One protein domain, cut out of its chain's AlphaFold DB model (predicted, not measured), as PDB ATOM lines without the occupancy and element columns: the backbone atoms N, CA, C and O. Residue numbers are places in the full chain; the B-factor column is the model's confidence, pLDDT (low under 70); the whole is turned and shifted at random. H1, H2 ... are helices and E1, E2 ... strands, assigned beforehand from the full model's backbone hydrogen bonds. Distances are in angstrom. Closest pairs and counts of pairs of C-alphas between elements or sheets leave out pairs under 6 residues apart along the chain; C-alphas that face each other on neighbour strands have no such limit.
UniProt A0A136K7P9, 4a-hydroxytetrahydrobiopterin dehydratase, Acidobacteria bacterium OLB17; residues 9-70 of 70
ATOM      1  N   ALA A   9     -39.358  51.578 -39.374       88.88
ATOM      2  CA  ALA A   9     -39.160  51.481 -40.822       88.88
ATOM      3  C   ALA A   9     -38.484  50.165 -41.256       88.88
ATOM      4  O   ALA A   9     -38.842  49.597 -42.284       88.88
ATOM      5  N   GLU A  10     -37.524  49.670 -40.472       90.31
ATOM      6  CA  GLU A  10     -36.822  48.407 -40.738       90.31
ATOM      7  C   GLU A  10     -37.746  47.209 -40.484       90.31
ATOM      8  O   GLU A  10     -37.745  46.250 -41.253       90.31
ATOM      9  N   LEU A  11     -38.581  47.297 -39.444       88.88
ATOM     10  CA  LEU A  11     -39.624  46.323 -39.139       88.88
ATOM     11  C   LEU A  11     -40.650  46.227 -40.276       88.88
ATOM     12  O   LEU A  11     -40.959  45.127 -40.727       88.88
ATOM     13  N   LEU A  12     -41.161  47.365 -40.755       88.06
ATOM     14  CA  LEU A  12     -42.147  47.402 -41.836       88.06
ATOM     15  C   LEU A  12     -41.591  46.824 -43.139       88.06
ATOM     16  O   LEU A  12     -42.305  46.092 -43.818       88.06
ATOM     17  N   GLU A  13     -40.330  47.102 -43.478       91.25
ATOM     18  CA  GLU A  13     -39.696  46.496 -44.652       91.25
ATOM     19  C   GLU A  13     -39.510  44.983 -44.489       91.25
ATOM     20  O   GLU A  13     -39.847  44.238 -45.407       91.25
ATOM     21  N   ALA A  14     -39.075  44.507 -43.317       89.31
ATOM     22  CA  ALA A  14     -38.960  43.072 -43.045       89.31
ATOM     23  C   ALA A  14     -40.321  42.350 -43.116       89.31
ATOM     24  O   ALA A  14     -40.421  41.247 -43.655       89.31
ATOM     25  N   LEU A  15     -41.397  42.987 -42.641       90.50
ATOM     26  CA  LEU A  15     -42.754  42.435 -42.703       90.50
ATOM     27  C   LEU A  15     -43.287  42.280 -44.133       90.50
ATOM     28  O   LEU A  15     -44.160  41.447 -44.367       90.50
ATOM     29  N   ARG A  16     -42.741  43.001 -45.120       90.94
ATOM     30  CA  ARG A  16     -43.119  42.808 -46.533       90.94
ATOM     31  C   ARG A  16     -42.730  41.425 -47.055       90.94
ATOM     32  O   ARG A  16     -43.383  40.926 -47.968       90.94
ATOM     33  N   GLU A  17     -41.702  40.807 -46.476       91.75
ATOM     34  CA  GLU A  17     -41.292  39.432 -46.787       91.75
ATOM     35  C   GLU A  17     -42.093  38.383 -45.992       91.75
ATOM     36  O   GLU A  17     -42.022  37.187 -46.281       91.75
ATOM     37  N   LEU A  18     -42.892  38.823 -45.014       91.25
ATOM     38  CA  LEU A  18     -43.638  38.001 -44.063       91.25
ATOM     39  C   LEU A  18     -45.130  38.401 -44.045       91.25
ATOM     40  O   LEU A  18     -45.631  38.862 -43.023       91.25
ATOM     41  N   PRO A  19     -45.877  38.202 -45.148       88.00
ATOM     42  CA  PRO A  19     -47.198  38.812 -45.357       88.00
ATOM     43  C   PRO A  19     -48.290  38.382 -44.365       88.00
ATOM     44  O   PRO A  19     -49.279  39.092 -44.204       88.00
ATOM     45  N   ASP A  20     -48.126  37.233 -43.708       90.81
ATOM     46  CA  ASP A  20     -49.075  36.720 -42.711       90.81
ATOM     47  C   ASP A  20     -48.702  37.100 -41.267       90.81
ATOM     48  O   ASP A  20     -49.433  36.763 -40.335       90.81
ATOM     49  N   TRP A  21     -47.552  37.750 -41.067       92.62
ATOM     50  CA  TRP A  21     -47.105  38.237 -39.768       92.62
ATOM     51  C   TRP A  21     -47.537  39.686 -39.567       92.62
ATOM     52  O   TRP A  21     -47.504  40.504 -40.485       92.62
ATOM     53  N   GLN A  22     -47.936  40.009 -38.346       89.56
ATOM     54  CA  GLN A  22     -48.405  41.335 -37.954       89.56
ATOM     55  C   GLN A  22     -47.608  41.806 -36.746       89.56
ATOM     56  O   GLN A  22     -47.242  40.993 -35.908       89.56
ATOM     57  N   ALA A  23     -47.332  43.105 -36.643       89.81
ATOM     58  CA  ALA A  23     -46.751  43.672 -35.431       89.81
ATOM     59  C   ALA A  23     -47.869  44.094 -34.470       89.81
ATOM     60  O   ALA A  23     -48.683  44.957 -34.804       89.81
ATOM     61  N   GLU A  24     -47.888  43.517 -33.273       88.12
ATOM     62  CA  GLU A  24     -48.771  43.894 -32.171       88.12
ATOM     63  C   GLU A  24     -47.902  44.414 -31.011       88.12
ATOM     64  O   GLU A  24     -47.357  43.665 -30.207       88.12
ATOM     65  N   GLY A  25     -47.717  45.736 -30.925       84.44
ATOM     66  CA  GLY A  25     -46.869  46.339 -29.889       84.44
ATOM     67  C   GLY A  25     -45.386  45.990 -30.064       84.44
ATOM     68  O   GLY A  25     -44.764  46.411 -31.035       84.44
ATOM     69  N   SER A  26     -44.810  45.271 -29.097       83.75
ATOM     70  CA  SER A  26     -43.417  44.790 -29.137       83.75
ATOM     71  C   SER A  26     -43.283  43.358 -29.657       83.75
ATOM     72  O   SER A  26     -42.208  42.771 -29.565       83.75
ATOM     73  N   GLU A  27     -44.378  42.791 -30.146       83.12
ATOM     74  CA  GLU A  27     -44.496  41.399 -30.537       83.12
ATOM     75  C   GLU A  27     -44.848  41.294 -32.023       83.12
ATOM     76  O   GLU A  27     -45.504  42.170 -32.593       83.12
ATOM     77  N   LEU A  28     -44.393  40.222 -32.662       90.19
ATOM     78  CA  LEU A  28     -44.926  39.801 -33.951       90.19
ATOM     79  C   LEU A  28     -45.996  38.750 -33.682       90.19
ATOM     80  O   LEU A  28     -45.906  38.063 -32.689       90.19
ATOM     81  N   VAL A  29     -47.037  38.650 -34.498       89.81
ATOM     82  CA  VAL A  29     -48.117  37.679 -34.300       89.81
ATOM     83  C   VAL A  29     -48.536  37.110 -35.642       89.81
ATOM     84  O   VAL A  29     -48.688  37.836 -36.628       89.81
ATOM     85  N   ARG A  30     -48.764  35.798 -35.676       91.31
ATOM     86  CA  ARG A  30     -49.378  35.087 -36.794       91.31
ATOM     87  C   ARG A  30     -50.376  34.051 -36.294       91.31
ATOM     88  O   ARG A  30     -50.122  33.303 -35.352       91.31
ATOM     89  N   GLU A  31     -51.512  33.980 -36.975       90.44
ATOM     90  CA  GLU A  31     -52.530  32.958 -36.742       90.44
ATOM     91  C   GLU A  31     -52.394  31.812 -37.744       90.44
ATOM     92  O   GLU A  31     -52.328  32.034 -38.956       90.44
ATOM     93  N   TYR A  32     -52.424  30.578 -37.242       91.00
ATOM     94  CA  TYR A  32     -52.476  29.379 -38.072       91.00
ATOM     95  C   TYR A  32     -53.803  28.655 -37.859       91.00
ATOM     96  O   TYR A  32     -54.169  28.298 -36.738       91.00
ATOM     97  N   LYS A  33     -54.520  28.407 -38.960       90.88
ATOM     98  CA  LYS A  33     -55.695  27.529 -38.980       90.88
ATOM     99  C   LYS A  33     -55.277  26.162 -39.485       90.88
ATOM    100  O   LYS A  33     -54.798  26.036 -40.611       90.88
ATOM    101  N   LEU A  34     -55.455  25.152 -38.644       93.94
ATOM    102  CA  LEU A  34     -55.050  23.778 -38.916       93.94
ATOM    103  C   LEU A  34     -56.282  22.872 -38.942       93.94
ATOM    104  O   LEU A  34     -57.354  23.257 -38.481       93.94
ATOM    105  N   ALA A  35     -56.141  21.701 -39.562       93.44
ATOM    106  CA  ALA A  35     -57.277  20.828 -39.855       93.44
ATOM    107  C   ALA A  35     -57.976  20.306 -38.590       93.44
ATOM    108  O   ALA A  35     -59.198  20.175 -38.576       93.44
ATOM    109  N   ASP A  36     -57.199  20.007 -37.550       90.81
ATOM    110  CA  ASP A  36     -57.665  19.504 -36.265       90.81
ATOM    111  C   ASP A  36     -56.602  19.725 -35.172       90.81
ATOM    112  O   ASP A  36     -55.500  20.235 -35.415       90.81
ATOM    113  N   PHE A  37     -56.929  19.303 -33.952       91.12
ATOM    114  CA  PHE A  37     -56.035  19.390 -32.804       91.12
ATOM    115  C   PHE A  37     -54.736  18.582 -32.970       91.12
ATOM    116  O   PHE A  37     -53.687  19.002 -32.483       91.12
ATOM    117  N   ALA A  38     -54.766  17.437 -33.658       95.19
ATOM    118  CA  ALA A  38     -53.571  16.617 -33.849       95.19
ATOM    119  C   ALA A  38     -52.565  17.318 -34.776       95.19
ATOM    120  O   ALA A  38     -51.368  17.348 -34.481       95.19
ATOM    121  N   ALA A  39     -53.053  17.950 -35.848       93.56
ATOM    122  CA  ALA A  39     -52.254  18.801 -36.721       93.56
ATOM    123  C   ALA A  39     -51.697  20.018 -35.965       93.56
ATOM    124  O   ALA A  39     -50.526  20.364 -36.130       93.56
ATOM    125  N   ALA A  40     -52.505  20.622 -35.092       93.00
ATOM    126  CA  ALA A  40     -52.096  21.734 -34.238       93.00
ATOM    127  C   ALA A  40     -50.972  21.350 -33.263       93.00
ATOM    128  O   ALA A  40     -49.978  22.067 -33.128       93.00
ATOM    129  N   LEU A  41     -51.073  20.188 -32.622       93.06
ATOM    130  CA  LEU A  41     -50.034  19.699 -31.722       93.06
ATOM    131  C   LEU A  41     -48.734  19.378 -32.473       93.06
ATOM    132  O   LEU A  41     -47.650  19.731 -32.009       93.06
ATOM    133  N   ALA A  42     -48.829  18.754 -33.652       94.25
ATOM    134  CA  ALA A  42     -47.665  18.474 -34.490       94.25
ATOM    135  C   ALA A  42     -46.944  19.762 -34.926       94.25
ATOM    136  O   ALA A  42     -45.713  19.818 -34.898       94.25
ATOM    137  N   PHE A  43     -47.703  20.806 -35.275       93.88
ATOM    138  CA  PHE A  43     -47.162  22.123 -35.603       93.88
ATOM    139  C   PHE A  43     -46.411  22.744 -34.416       93.88
ATOM    140  O   PHE A  43     -45.243  23.106 -34.562       93.88
ATOM    141  N   VAL A  44     -47.027  22.799 -33.227       91.88
ATOM    142  CA  VAL A  44     -46.389  23.369 -32.021       91.88
ATOM    143  C   VAL A  44     -45.142  22.602 -31.615       91.88
ATOM    144  O   VAL A  44     -44.137  23.229 -31.297       91.88
ATOM    145  N   ASN A  45     -45.155  21.269 -31.685       93.62
ATOM    146  CA  ASN A  45     -43.957  20.478 -31.404       93.62
ATOM    147  C   ASN A  45     -42.809  20.861 -32.342       93.62
ATOM    148  O   ASN A  45     -41.674  21.023 -31.894       93.62
ATOM    149  N   LYS A  46     -43.104  21.070 -33.633       94.06
ATOM    150  CA  LYS A  46     -42.071  21.454 -34.591       94.06
ATOM    151  C   LYS A  46     -41.522  22.855 -34.337       94.06
ATOM    152  O   LYS A  46     -40.315  23.061 -34.446       94.06
ATOM    153  N   VAL A  47     -42.393  23.801 -33.990       92.50
ATOM    154  CA  VAL A  47     -41.983  25.149 -33.574       92.50
ATOM    155  C   VAL A  47     -41.117  25.075 -32.315       92.50
ATOM    156  O   VAL A  47     -40.068  25.709 -32.277       92.50
ATOM    157  N   GLY A  48     -41.496  24.248 -31.336       89.44
ATOM    158  CA  GLY A  48     -40.735  24.025 -30.108       89.44
ATOM    159  C   GLY A  48     -39.313  23.529 -30.368       89.44
ATOM    160  O   GLY A  48     -38.365  24.099 -29.845       89.44
ATOM    161  N   GLU A  49     -39.132  22.536 -31.243       92.19
ATOM    162  CA  GLU A  49     -37.793  22.054 -31.627       92.19
ATOM    163  C   GLU A  49     -36.899  23.169 -32.194       92.19
ATOM    164  O   GLU A  49     -35.714  23.252 -31.867       92.19
ATOM    165  N   LEU A  50     -37.457  24.019 -33.064       91.31
ATOM    166  CA  LEU A  50     -36.723  25.127 -33.678       91.31
ATOM    167  C   LEU A  50     -36.412  26.232 -32.664       91.31
ATOM    168  O   LEU A  50     -35.317  26.788 -32.690       91.31
ATOM    169  N   ALA A  51     -37.357  26.521 -31.771       88.94
ATOM    170  CA  ALA A  51     -37.206  27.496 -30.701       88.94
ATOM    171  C   ALA A  51     -36.096  27.100 -29.718       88.94
ATOM    172  O   ALA A  51     -35.238  27.922 -29.399       88.94
ATOM    173  N   GLU A  52     -36.057  25.829 -29.307       88.69
ATOM    174  CA  GLU A  52     -34.990  25.293 -28.454       88.69
ATOM    175  C   GLU A  52     -33.626  25.357 -29.148       88.69
ATOM    176  O   GLU A  52     -32.642  25.801 -28.564       88.69
ATOM    177  N   ALA A  53     -33.557  24.975 -30.429       90.44
ATOM    178  CA  ALA A  53     -32.316  25.060 -31.198       90.44
ATOM    179  C   ALA A  53     -31.811  26.508 -31.360       90.44
ATOM    180  O   ALA A  53     -30.605  26.731 -31.484       90.44
ATOM    181  N   ALA A  54     -32.725  27.483 -31.368       85.94
ATOM    182  CA  ALA A  54     -32.423  28.907 -31.446       85.94
ATOM    183  C   ALA A  54     -32.158  29.565 -30.077       85.94
ATOM    184  O   ALA A  54     -31.744  30.728 -30.056       85.94
ATOM    185  N   ASP A  55     -32.394  28.854 -28.965       87.06
ATOM    186  CA  ASP A  55     -32.434  29.416 -27.606       87.06
ATOM    187  C   ASP A  55     -33.324  30.678 -27.550       87.06
ATOM    188  O   ASP A  55     -32.944  31.741 -27.043       87.06
ATOM    189  N   HIS A  56     -34.490  30.595 -28.201       83.12
ATOM    190  CA  HIS A  56     -35.446  31.690 -28.326       83.12
ATOM    191  C   HIS A  56     -36.878  31.159 -28.411       83.12
ATOM    192  O   HIS A  56     -37.342  30.716 -29.464       83.12
ATOM    193  N   HIS A  57     -37.573  31.196 -27.277       82.38
ATOM    194  CA  HIS A  57     -38.903  30.614 -27.126       82.38
ATOM    195  C   HIS A  57     -40.009  31.603 -27.513       82.38
ATOM    196  O   HIS A  57     -40.047  32.702 -26.954       82.38
ATOM    197  N   PRO A  58     -40.935  31.229 -28.418       76.31
ATOM    198  CA  PRO A  58     -42.125  32.027 -28.689       76.31
ATOM    199  C   PRO A  58     -43.081  31.989 -27.488       76.31
ATOM    200  O   PRO A  58     -43.188  30.976 -26.792       76.31
ATOM    201  N   ILE A  59     -43.830  33.071 -27.266       64.25
ATOM    202  CA  ILE A  59     -44.980  33.052 -26.355       64.25
ATOM    203  C   ILE A  59     -46.168  32.478 -27.131       64.25
ATOM    204  O   ILE A  59     -46.685  33.095 -28.052       64.25
ATOM    205  N   SER A  60     -46.614  31.271 -26.781       56.47
ATOM    206  CA  SER A  60     -47.811  30.663 -27.379       56.47
ATOM    207  C   SER A  60     -48.998  30.727 -26.415       56.47
ATOM    208  O   SER A  60     -48.928  30.171 -25.318       56.47
ATOM    209  N   ASN A  61     -50.110  31.340 -26.826       52.00
ATOM    210  CA  ASN A  61     -51.398  31.283 -26.129       52.00
ATOM    211  C   ASN A  61     -52.344  30.302 -26.850       52.00
ATOM    212  O   ASN A  61     -52.842  30.558 -27.941       52.00
ATOM    213  N   SER A  62     -52.606  29.143 -26.243       41.91
ATOM    214  CA  SER A  62     -53.524  28.143 -26.801       41.91
ATOM    215  C   SER A  62     -54.942  28.337 -26.256       41.91
ATOM    216  O   SER A  62     -55.202  28.026 -25.091       41.91
ATOM    217  N   ALA A  63     -55.873  28.801 -27.090       40.47
ATOM    218  CA  ALA A  63     -57.307  28.765 -26.804       40.47
ATOM    219  C   ALA A  63     -58.017  27.889 -27.854       40.47
ATOM    220  O   ALA A  63     -58.370  28.353 -28.935       40.47
ATOM    221  N   GLY A  64     -58.228  26.607 -27.534       63.34
ATOM    222  CA  GLY A  64     -58.992  25.675 -28.378       63.34
ATOM    223  C   GLY A  64     -58.336  25.362 -29.733       63.34
ATOM    224  O   GLY A  64     -57.164  25.001 -29.776       63.34
ATOM    225  N   ASP A  65     -59.103  25.494 -30.823       45.28
ATOM    226  CA  ASP A  65     -58.716  25.140 -32.207       45.28
ATOM    227  C   ASP A  65     -57.898  26.221 -32.943       45.28
ATOM    228  O   ASP A  65     -57.588  26.075 -34.125       45.28
ATOM    229  N   THR A  66     -57.565  27.337 -32.287       50.62
ATOM    230  CA  THR A  66     -56.780  28.421 -32.902       50.62
ATOM    231  C   THR A  66     -55.449  28.571 -32.184       50.62
ATOM    232  O   THR A  66     -55.402  28.796 -30.974       50.62
ATOM    233  N   GLN A  67     -54.359  28.455 -32.942       51.53
ATOM    234  CA  GLN A  67     -53.013  28.737 -32.458       51.53
ATOM    235  C   GLN A  67     -52.586  30.119 -32.944       51.53
ATOM    236  O   GLN A  67     -52.475  30.367 -34.148       51.53
ATOM    237  N   ARG A  68     -52.356  31.015 -31.984       46.22
ATOM    238  CA  ARG A  68     -51.634  32.268 -32.181       46.22
ATOM    239  C   ARG A  68     -50.174  32.011 -31.816       46.22
ATOM    240  O   ARG A  68     -49.869  31.591 -30.700       46.22
ATOM    241  N   SER A  69     -49.291  32.186 -32.789       48.22
ATOM    242  CA  SER A  69     -47.850  32.220 -32.564       48.22
ATOM    243  C   SER A  69     -47.442  33.680 -32.518       48.22
ATOM    244  O   SER A  69     -47.712  34.408 -33.473       48.22
ATOM    245  N   VAL A  70     -46.862  34.080 -31.393       52.66
ATOM    246  CA  VAL A  70     -46.205  35.370 -31.219       52.66
ATOM    247  C   VAL A  70     -44.729  35.209 -31.585       52.66
ATOM    248  O   VAL A  70     -44.130  34.250 -31.044       52.66
TER     249      VAL A  70
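Overview. This is residues 9 to 70 of the 70 residues of the protein "4a-hydroxytetrahydrobiopterin dehydratase" of Acidobacteria bacterium OLB17 (UniProt A0A136K7P9). A small twisted sheet of four strands has one long helix, H2, running along one face over E4, while the short helix H1 sits out at the far end of the molecule, near E1. Two hairpins make the sheet, E1 with E2 and E3 with E4; the end of H2, residues 50 to 54, sticks out with Asp 55. The printed part has 62 residues, in the order H1 E1 E2 H2 E3 E4, and the sheet, E1 - E2 - E4 - E3, is antiparallel throughout. The class is mixed, helices and strands; the whole is only just compact, close to loose, with a radius of gyration of the C-alphas of 12.7 A, and elongated, spanning 38 by 24 by 19 A.

Arrangement. Start at E2, residues 27 to 33, whose pairing is staggered: residues 27 to 29 pair with E1, residues 22 to 24, and residues 30 to 33 with E4, residues 66 to 69. Look for N 22 and O 29, 2.9 A apart, between E1 and E2, and N 30 and O 69, 2.8 A, between E2 and E4. E3, residues 60 to 63, and E4 have no N and O within hydrogen-bond range, but C-alphas 69 and 60 face each other at 5.4 A. From edge to edge the strands' lines turn by 89 degrees. H2, residues 37 to 54, is on the sheet at a height of 9.9 A, over E4 and only just not over E2, on which 2 of its C-alphas fall. It runs along the strands, at 7 degrees to E4 on the local plane; their closest C-alphas, of Ala 40 and Gln 67, are 7.3 A apart. With H2 these make two layers, a helix on one face of a sheet, and E2, H2 and E3 form a split strand-helix-strand unit, E4 between the strands, with a right-handed crossover. H1, residues 9 to 15, only grazes the sheet with residues 11 to 15, and H1 and H2 are apart. In both helices every O i to N i+4 pair is within hydrogen-bond range.

Along the chain. Find C-alpha 27 at (-44.496, 41.399, -30.537); from there E2 runs 19.7 A. H2 begins at C-alpha 37, (-56.035, 19.390, -32.804), and covers 25.5 A. H1 measures 9.9 A, E1 6.3 A, and E3 and E4 9.7 A each; E4 ends at C-alpha 69, (-47.850, 32.220, -32.564).

Size, cuts and confidence. The C-alphas of Ala 9 and Ala 38 are the two farthest apart, at 38.4 A. The printed part has no cut and no long link. Mean pLDDT of the printed part is 82.4, but residues 59 to 70 are under 70.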